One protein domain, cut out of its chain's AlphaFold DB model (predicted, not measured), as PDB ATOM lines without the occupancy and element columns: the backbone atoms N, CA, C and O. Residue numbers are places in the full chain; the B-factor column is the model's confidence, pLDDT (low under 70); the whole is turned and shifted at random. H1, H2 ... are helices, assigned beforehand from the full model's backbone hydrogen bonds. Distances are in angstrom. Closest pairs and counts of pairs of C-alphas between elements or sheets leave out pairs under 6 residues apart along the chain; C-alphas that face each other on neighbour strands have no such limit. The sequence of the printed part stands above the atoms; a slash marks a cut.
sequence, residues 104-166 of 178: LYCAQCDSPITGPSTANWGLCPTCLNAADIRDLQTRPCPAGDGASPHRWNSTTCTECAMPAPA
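This is residues 104 to 166 of the 178 residues of an uncharacterized protein of Micromonospora sp. HK10 (UniProt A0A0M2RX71). This is a domain of little regular structure: two lobes built mostly of loops, the first with residues 104 to 124 and the short helix H1, the second with the short helix H2 and residues 139 to 166. The link from H1 to H2 joins the two lobes. The printed part has 63 residues, of which 12 lie in the two named helices, in the order H1, H2; the class is all helix, with no named strand. It is compact, with a radius of gyration of the C-alphas of 10.9 A, and spans 32 by 23 by 18 A.

Pass residues 104 to 124 to reach H1, residues 125 to 130; two residues on, you find H2, residues 133 to 138. Their link is tight, yet H1 and H2 are apart, with no C-alpha of the one within 8 A of the other. In H1 and H2 every O i to N i+4 pair is within hydrogen-bond range.

Find C-alpha 125 at (1.442, -3.618, 14.096); from there H1 runs 8.7 A to C-alpha 130. H2 runs 9.0 A, ending at C-alpha 138, (-7.768, -19.275, 20.072).

The C-alphas farthest apart, of Ser 111 and Ser 154, are 32.4 A apart. The printed part has no cut; residue 145 alone has pLDDT under 70.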
ATOM      1  N   LEU A 104      -9.550  -3.373   7.394       82.12
ATOM      2  CA  LEU A 104      -9.486  -1.912   7.473       82.12
ATOM      3  C   LEU A 104      -9.281  -1.425   8.914       82.12
ATOM      4  O   LEU A 104      -8.708  -0.361   9.125       82.12
ATOM      5  N   TYR A 105      -9.712  -2.216   9.902       85.94
ATOM      6  CA  TYR A 105      -9.651  -1.880  11.326       85.94
ATOM      7  C   TYR A 105      -9.082  -3.029  12.160       85.94
ATOM      8  O   TYR A 105      -9.366  -4.202  11.912       85.94
ATOM      9  N   CYS A 106      -8.280  -2.680  13.167       87.25
ATOM     10  CA  CYS A 106      -7.706  -3.612  14.127       87.25
ATOM     11  C   CYS A 106      -8.804  -4.258  14.977       87.25
ATOM     12  O   CYS A 106      -9.572  -3.570  15.641       87.25
ATOM     13  N   ALA A 107      -8.813  -5.585  15.063       84.69
ATOM     14  CA  ALA A 107      -9.794  -6.354  15.823       84.69
ATOM     15  C   ALA A 107      -9.674  -6.238  17.355       84.69
ATOM     16  O   ALA A 107     -10.359  -6.961  18.076       84.69
ATOM     17  N   GLN A 108      -8.766  -5.404  17.865       87.50
ATOM     18  CA  GLN A 108      -8.523  -5.246  19.299       87.50
ATOM     19  C   GLN A 108      -8.675  -3.813  19.794       87.50
ATOM     20  O   GLN A 108      -9.196  -3.614  20.885       87.50
ATOM     21  N   CYS A 109      -8.204  -2.836  19.026       87.12
ATOM     22  CA  CYS A 109      -8.222  -1.431  19.428       87.12
ATOM     23  C   CYS A 109      -8.941  -0.528  18.423       87.12
ATOM     24  O   CYS A 109      -8.861   0.685  18.564       87.12
ATOM     25  N   ASP A 110      -9.548  -1.104  17.378       83.06
ATOM     26  CA  ASP A 110     -10.221  -0.384  16.292       83.06
ATOM     27  C   ASP A 110      -9.353   0.723  15.650       83.06
ATOM     28  O   ASP A 110      -9.850   1.666  15.043       83.06
ATOM     29  N   SER A 111      -8.023   0.607  15.724       85.50
ATOM     30  CA  SER A 111      -7.133   1.488  14.962       85.50
ATOM     31  C   SER A 111      -7.122   1.093  13.480       85.50
ATOM     32  O   SER A 111      -7.126  -0.110  13.187       85.50
ATOM     33  N   PRO A 112      -7.037   2.058  12.547       83.69
ATOM     34  CA  PRO A 112      -6.934   1.773  11.122       83.69
ATOM     35  C   PRO A 112      -5.716   0.909  10.794       83.69
ATOM     36  O   PRO A 112      -4.630   1.088  11.352       83.69
ATOM     37  N   ILE A 113      -5.892  -0.021   9.863       83.19
ATOM     38  CA  ILE A 113      -4.829  -0.884   9.350       83.19
ATOM     39  C   ILE A 113      -4.860  -0.901   7.824       83.19
ATOM     40  O   ILE A 113      -5.905  -0.728   7.200       83.19
ATOM     41  N   THR A 114      -3.694  -1.095   7.216       78.19
ATOM     42  CA  THR A 114      -3.540  -1.198   5.764       78.19
ATOM     43  C   THR A 114      -3.255  -2.643   5.360       78.19
ATOM     44  O   THR A 114      -2.532  -3.369   6.042       78.19
ATOM     45  N   GLY A 115      -3.817  -3.061   4.222       70.50
ATOM     46  CA  GLY A 115      -3.664  -4.419   3.689       70.50
ATOM     47  C   GLY A 115      -4.764  -5.403   4.124       70.50
ATOM     48  O   GLY A 115      -5.758  -4.999   4.721       70.50
ATOM     49  N   PRO A 116      -4.663  -6.686   3.738       73.81
ATOM     50  CA  PRO A 116      -5.648  -7.705   4.093       73.81
ATOM     51  C   PRO A 116      -5.472  -8.192   5.542       73.81
ATOM     52  O   PRO A 116      -4.351  -8.436   5.988       73.81
ATOM     53  N   SER A 117      -6.586  -8.424   6.247       76.31
ATOM     54  CA  SER A 117      -6.618  -8.917   7.640       76.31
ATOM     55  C   SER A 117      -5.900 -10.258   7.837       76.31
ATOM     56  O   SER A 117      -5.462 -10.591   8.935       76.31
ATOM     57  N   THR A 118      -5.745 -11.053   6.778       82.62
ATOM     58  CA  THR A 118      -5.012 -12.322   6.820       82.62
ATOM     59  C   THR A 118      -3.505 -12.141   6.968       82.62
ATOM     60  O   THR A 118      -2.861 -13.018   7.534       82.62
ATOM     61  N   ALA A 119      -2.939 -11.012   6.528       81.75
ATOM     62  CA  ALA A 119      -1.499 -10.757   6.591       81.75
ATOM     63  C   ALA A 119      -1.011 -10.380   7.999       81.75
ATOM     64  O   ALA A 119       0.138 -10.634   8.344       81.75
ATOM     65  N   ASN A 120      -1.880  -9.779   8.810       84.44
ATOM     66  CA  ASN A 120      -1.581  -9.295  10.163       84.44
ATOM     67  C   ASN A 120      -2.481  -9.934  11.234       84.44
ATOM     68  O   ASN A 120      -2.608  -9.423  12.346       84.44
ATOM     69  N   TRP A 121      -3.152 -11.023  10.868       89.44
ATOM     70  CA  TRP A 121      -4.117 -11.748  11.687       89.44
ATOM     71  C   TRP A 121      -5.207 -10.865  12.325       89.44
ATOM     72  O   TRP A 121      -5.681 -11.136  13.428       89.44
ATOM     73  N   GLY A 122      -5.607  -9.806  11.617       86.44
ATOM     74  CA  GLY A 122      -6.632  -8.853  12.032       86.44
ATOM     75  C   GLY A 122      -6.153  -7.796  13.026       86.44
ATOM     76  O   GLY A 122      -6.990  -7.107  13.599       86.44
ATOM     77  N   LEU A 123      -4.845  -7.650  13.258       89.62
ATOM     78  CA  LEU A 123      -4.290  -6.709  14.235       89.62
ATOM     79  C   LEU A 123      -3.418  -5.628  13.592       89.62
ATOM     80  O   LEU A 123      -2.720  -5.861  12.610       89.62
ATOM     81  N   CYS A 124      -3.409  -4.431  14.183       89.19
ATOM     82  CA  CYS A 124      -2.424  -3.405  13.836       89.19
ATOM     83  C   CYS A 124      -1.015  -3.816  14.305       89.19
ATOM     84  O   CYS A 124      -0.905  -4.622  15.233       89.19
ATOM     85  N   PRO A 125       0.068  -3.252  13.732       89.44
ATOM     86  CA  PRO A 125       1.442  -3.618  14.096       89.44
ATOM     87  C   PRO A 125       1.726  -3.554  15.603       89.44
ATOM     88  O   PRO A 125       2.363  -4.450  16.151       89.44
ATOM     89  N   THR A 126       1.205  -2.537  16.296       90.75
ATOM     90  CA  THR A 126       1.361  -2.384  17.749       90.75
ATOM     91  C   THR A 126       0.705  -3.529  18.519       90.75
ATOM     92  O   THR A 126       1.353  -4.153  19.357       90.75
ATOM     93  N   CYS A 127      -0.562  -3.843  18.224       91.81
ATOM     94  CA  CYS A 127      -1.275  -4.938  18.884       91.81
ATOM     95  C   CYS A 127      -0.698  -6.305  18.513       91.81
ATOM     96  O   CYS A 127      -0.645  -7.182  19.368       91.81
ATOM     97  N   LEU A 128      -0.250  -6.481  17.269       90.12
ATOM     98  CA  LEU A 128       0.369  -7.719  16.806       90.12
ATOM     99  C   LEU A 128       1.672  -8.003  17.564       90.12
ATOM    100  O   LEU A 128       1.866  -9.116  18.037       90.12
ATOM    101  N   ASN A 129       2.526  -6.989  17.741       89.88
ATOM    102  CA  ASN A 129       3.789  -7.123  18.475       89.88
ATOM    103  C   ASN A 129       3.599  -7.385  19.977       89.88
ATOM    104  O   ASN A 129       4.494  -7.926  20.619       89.88
ATOM    105  N   ALA A 130       2.456  -6.985  20.538       89.94
ATOM    106  CA  ALA A 130       2.118  -7.204  21.942       89.94
ATOM    107  C   ALA A 130       1.348  -8.514  22.193       89.94
ATOM    108  O   ALA A 130       1.145  -8.885  23.348       89.94
ATOM    109  N   ALA A 131       0.879  -9.191  21.143       90.81
ATOM    110  CA  ALA A 131       0.034 -10.371  21.269       90.81
ATOM    111  C   ALA A 131       0.853 -11.660  21.433       90.81
ATOM    112  O   ALA A 131       1.841 -11.882  20.733       90.81
ATOM    113  N   ASP A 132       0.387 -12.557  22.306       91.69
ATOM    114  CA  ASP A 132       0.891 -13.929  22.364       91.69
ATOM    115  C   ASP A 132       0.275 -14.752  21.224       91.69
ATOM    116  O   ASP A 132      -0.942 -14.761  21.011       91.69
ATOM    117  N   ILE A 133       1.115 -15.485  20.495       89.00
ATOM    118  CA  ILE A 133       0.673 -16.341  19.391       89.00
ATOM    119  C   ILE A 133      -0.369 -17.382  19.831       89.00
ATOM    120  O   ILE A 133      -1.269 -17.709  19.059       89.00
ATOM    121  N   ARG A 134      -0.296 -17.879  21.071       89.88
ATOM    122  CA  ARG A 134      -1.256 -18.838  21.632       89.88
ATOM    123  C   ARG A 134      -2.632 -18.219  21.797       89.88
ATOM    124  O   ARG A 134      -3.623 -18.874  21.481       89.88
ATOM    125  N   ASP A 135      -2.700 -16.963  22.225       89.31
ATOM    126  CA  ASP A 135      -3.972 -16.256  22.349       89.31
ATOM    127  C   ASP A 135      -4.593 -16.062  20.966       89.31
ATOM    128  O   ASP A 135      -5.766 -16.377  20.756       89.31
ATOM    129  N   LEU A 136      -3.790 -15.656  19.978       89.06
ATOM    130  CA  LEU A 136      -4.241 -15.483  18.594       89.06
ATOM    131  C   LEU A 136      -4.762 -16.779  17.960       89.06
ATOM    132  O   LEU A 136      -5.755 -16.746  17.230       89.06
ATOM    133  N   GLN A 137      -4.156 -17.922  18.288       91.12
ATOM    134  CA  GLN A 137      -4.610 -19.243  17.838       91.12
ATOM    135  C   GLN A 137      -5.992 -19.629  18.388       91.12
ATOM    136  O   GLN A 137      -6.667 -20.473  17.798       91.12
ATOM    137  N   THR A 138      -6.429 -19.033  19.502       89.19
ATOM    138  CA  THR A 138      -7.768 -19.275  20.072       89.19
ATOM    139  C   THR A 138      -8.833 -18.306  19.566       89.19
ATOM    140  O   THR A 138     -10.025 -18.574  19.725       89.19
ATOM    141  N   ARG A 139      -8.432 -17.192  18.942       88.06
ATOM    142  CA  ARG A 139      -9.362 -16.205  18.381       88.06
ATOM    143  C   ARG A 139      -9.997 -16.720  17.080       88.06
ATOM    144  O   ARG A 139      -9.421 -17.588  16.418       88.06
ATOM    145  N   PRO A 140     -11.165 -16.178  16.683       86.81
ATOM    146  CA  PRO A 140     -11.741 -16.453  15.373       86.81
ATOM    147  C   PRO A 140     -10.763 -16.144  14.237       86.81
ATOM    148  O   PRO A 140      -9.990 -15.185  14.303       86.81
ATOM    149  N   CYS A 141     -10.819 -16.949  13.180       87.12
ATOM    150  CA  CYS A 141     -10.016 -16.760  11.985       87.12
ATOM    151  C   CYS A 141     -10.389 -15.424  11.316       87.12
ATOM    152  O   CYS A 141     -11.564 -15.216  11.000       87.12
ATOM    153  N   PRO A 142      -9.419 -14.540  11.025       84.06
ATOM    154  CA  PRO A 142      -9.689 -13.261  10.367       84.06
ATOM    155  C   PRO A 142     -10.137 -13.418   8.906       84.06
ATOM    156  O   PRO A 142     -10.763 -12.515   8.365       84.06
ATOM    157  N   ALA A 143      -9.855 -14.567   8.279       82.00
ATOM    158  CA  ALA A 143     -10.373 -14.919   6.954       82.00
ATOM    159  C   ALA A 143     -11.830 -15.424   6.983       82.00
ATOM    160  O   ALA A 143     -12.448 -15.585   5.931       82.00
ATOM    161  N   GLY A 144     -12.359 -15.723   8.175       75.19
ATOM    162  CA  GLY A 144     -13.684 -16.299   8.366       75.19
ATOM    163  C   GLY A 144     -14.784 -15.254   8.564       75.19
ATOM    164  O   GLY A 144     -14.623 -14.059   8.334       75.19
ATOM    165  N   ASP A 145     -15.927 -15.717   9.057       69.50
ATOM    166  CA  ASP A 145     -17.110 -14.901   9.357       69.50
ATOM    167  C   ASP A 145     -17.043 -14.166  10.709       69.50
ATOM    168  O   ASP A 145     -18.058 -13.685  11.211       69.50
ATOM    169  N   GLY A 146     -15.854 -14.048  11.307       70.81
ATOM    170  CA  GLY A 146     -15.651 -13.418  12.616       70.81
ATOM    171  C   GLY A 146     -16.037 -14.293  13.812       70.81
ATOM    172  O   GLY A 146     -15.842 -13.868  14.948       70.81
ATOM    173  N   ALA A 147     -16.534 -15.511  13.580       75.44
ATOM    174  CA  ALA A 147     -16.823 -16.501  14.621       75.44
ATOM    175  C   ALA A 147     -16.123 -17.844  14.363       75.44
ATOM    176  O   ALA A 147     -15.827 -18.586  15.299       75.44
ATOM    177  N   SER A 148     -15.849 -18.155  13.097       80.75
ATOM    178  CA  SER A 148     -15.228 -19.408  12.685       80.75
ATOM    179  C   SER A 148     -13.833 -19.579  13.293       80.75
ATOM    180  O   SER A 148     -13.023 -18.654  13.217       80.75
ATOM    181  N   PRO A 149     -13.508 -20.753  13.860       89.19
ATOM    182  CA  PRO A 149     -12.153 -21.043  14.309       89.19
ATOM    183  C   PRO A 149     -11.200 -21.177  13.114       89.19
ATOM    184  O   PRO A 149     -11.618 -21.405  11.976       89.19
ATOM    185  N   HIS A 150      -9.900 -21.082  13.383       89.62
ATOM    186  CA  HIS A 150      -8.859 -21.384  12.397       89.62
ATOM    187  C   HIS A 150      -8.964 -22.820  11.873       89.62
ATOM    188  O   HIS A 150      -9.254 -23.759  12.620       89.62
ATOM    189  N   ARG A 151      -8.666 -22.997  10.584       91.75
ATOM    190  CA  ARG A 151      -8.600 -24.306   9.925       91.75
ATOM    191  C   ARG A 151      -7.150 -24.734   9.775       91.75
ATOM    192  O   ARG A 151      -6.466 -24.332   8.841       91.75
ATOM    193  N   TRP A 152      -6.669 -25.518  10.730       92.00
ATOM    194  CA  TRP A 152      -5.269 -25.931  10.788       92.00
ATOM    195  C   TRP A 152      -4.951 -27.056   9.796       92.00
ATOM    196  O   TRP A 152      -5.665 -28.056   9.729       92.00
ATOM    197  N   ASN A 153      -3.841 -26.917   9.075       88.56
ATOM    198  CA  ASN A 153      -3.089 -28.042   8.522       88.56
ATOM    199  C   ASN A 153      -1.988 -28.466   9.527       88.56
ATOM    200  O   ASN A 153      -2.063 -28.138  10.711       88.56
ATOM    201  N   SER A 154      -0.964 -29.205   9.086       84.75
ATOM    202  CA  SER A 154       0.132 -29.663   9.954       84.75
ATOM    203  C   SER A 154       1.018 -28.554  10.543       84.75
ATOM    204  O   SER A 154       1.721 -28.817  11.515       84.75
ATOM    205  N   THR A 155       1.040 -27.351   9.967       89.12
ATOM    206  CA  THR A 155       1.967 -26.269  10.349       89.12
ATOM    207  C   THR A 155       1.333 -24.879  10.412       89.12
ATOM    208  O   THR A 155       1.823 -24.041  11.168       89.12
ATOM    209  N   THR A 156       0.254 -24.605   9.675       93.75
ATOM    210  CA  THR A 156      -0.409 -23.293   9.608       93.75
ATOM    211  C   THR A 156      -1.929 -23.394   9.440       93.75
ATOM    212  O   THR A 156      -2.480 -24.446   9.122       93.75
ATOM    213  N   CYS A 157      -2.639 -22.283   9.641       92.75
ATOM    214  CA  CYS A 157      -4.021 -22.119   9.207       92.75
ATOM    215  C   CYS A 157      -4.063 -22.028   7.677       92.75
ATOM    216  O   CYS A 157      -3.332 -21.235   7.081       92.75
ATOM    217  N   THR A 158      -4.935 -22.799   7.033       90.94
ATOM    218  CA  THR A 158      -5.056 -22.853   5.567       90.94
ATOM    219  C   THR A 158      -5.599 -21.567   4.951       90.94
ATOM    220  O   THR A 158      -5.478 -21.383   3.746       90.94
ATOM    221  N   GLU A 159      -6.217 -20.695   5.752       89.56
ATOM    222  CA  GLU A 159      -6.887 -19.483   5.264       89.56
ATOM    223  C   GLU A 159      -6.097 -18.203   5.570       89.56
ATOM    224  O   GLU A 159      -5.985 -17.330   4.715       89.56
ATOM    225  N   CYS A 160      -5.523 -18.081   6.774       88.38
ATOM    226  CA  CYS A 160      -4.813 -16.870   7.212       88.38
ATOM    227  C   CYS A 160      -3.309 -17.074   7.459       88.38
ATOM    228  O   CYS A 160      -2.646 -16.180   7.975       88.38
ATOM    229  N   ALA A 161      -2.771 -18.257   7.140       91.81
ATOM    230  CA  ALA A 161      -1.360 -18.619   7.297       91.81
ATOM    231  C   ALA A 161      -0.782 -18.513   8.728       91.81
ATOM    232  O   ALA A 161       0.422 -18.690   8.908       91.81
ATOM    233  N   MET A 162      -1.609 -18.280   9.756       91.81
ATOM    234  CA  MET A 162      -1.179 -18.281  11.159       91.81
ATOM    235  C   MET A 162      -0.494 -19.610  11.514       91.81
ATOM    236  O   MET A 162      -1.017 -20.654  11.129       91.81
ATOM    237  N   PRO A 163       0.632 -19.629  12.247       91.88
ATOM    238  CA  PRO A 163       1.256 -20.875  12.683       91.88
ATOM    239  C   PRO A 163       0.323 -21.705  13.568       91.88
ATOM    240  O   PRO A 163      -0.350 -21.163  14.446       91.88
ATOM    241  N   ALA A 164       0.293 -23.019  13.350       88.50
ATOM    242  CA  ALA A 164      -0.527 -23.932  14.131       88.50
ATOM    243  C   ALA A 164      -0.014 -24.043  15.581       88.50
ATOM    244  O   ALA A 164       1.194 -23.929  15.824       88.50
ATOM    245  N   PRO A 165      -0.903 -24.284  16.563       86.94
ATOM    246  CA  PRO A 165      -0.482 -24.581  17.926       86.94
ATOM    247  C   PRO A 165       0.424 -25.814  17.937       86.94
ATOM    248  O   PRO A 165       0.176 -26.782  17.213       86.94
ATOM    249  N   ALA A 166       1.461 -25.799  18.782       80.81
ATOM    250  CA  ALA A 166       2.305 -26.972  18.987       80.81
ATOM    251  C   ALA A 166       1.417 -28.181  19.318       80.81
ATOM    252  O   ALA A 166       0.487 -28.063  20.125       80.81
TER     253      ALA A 166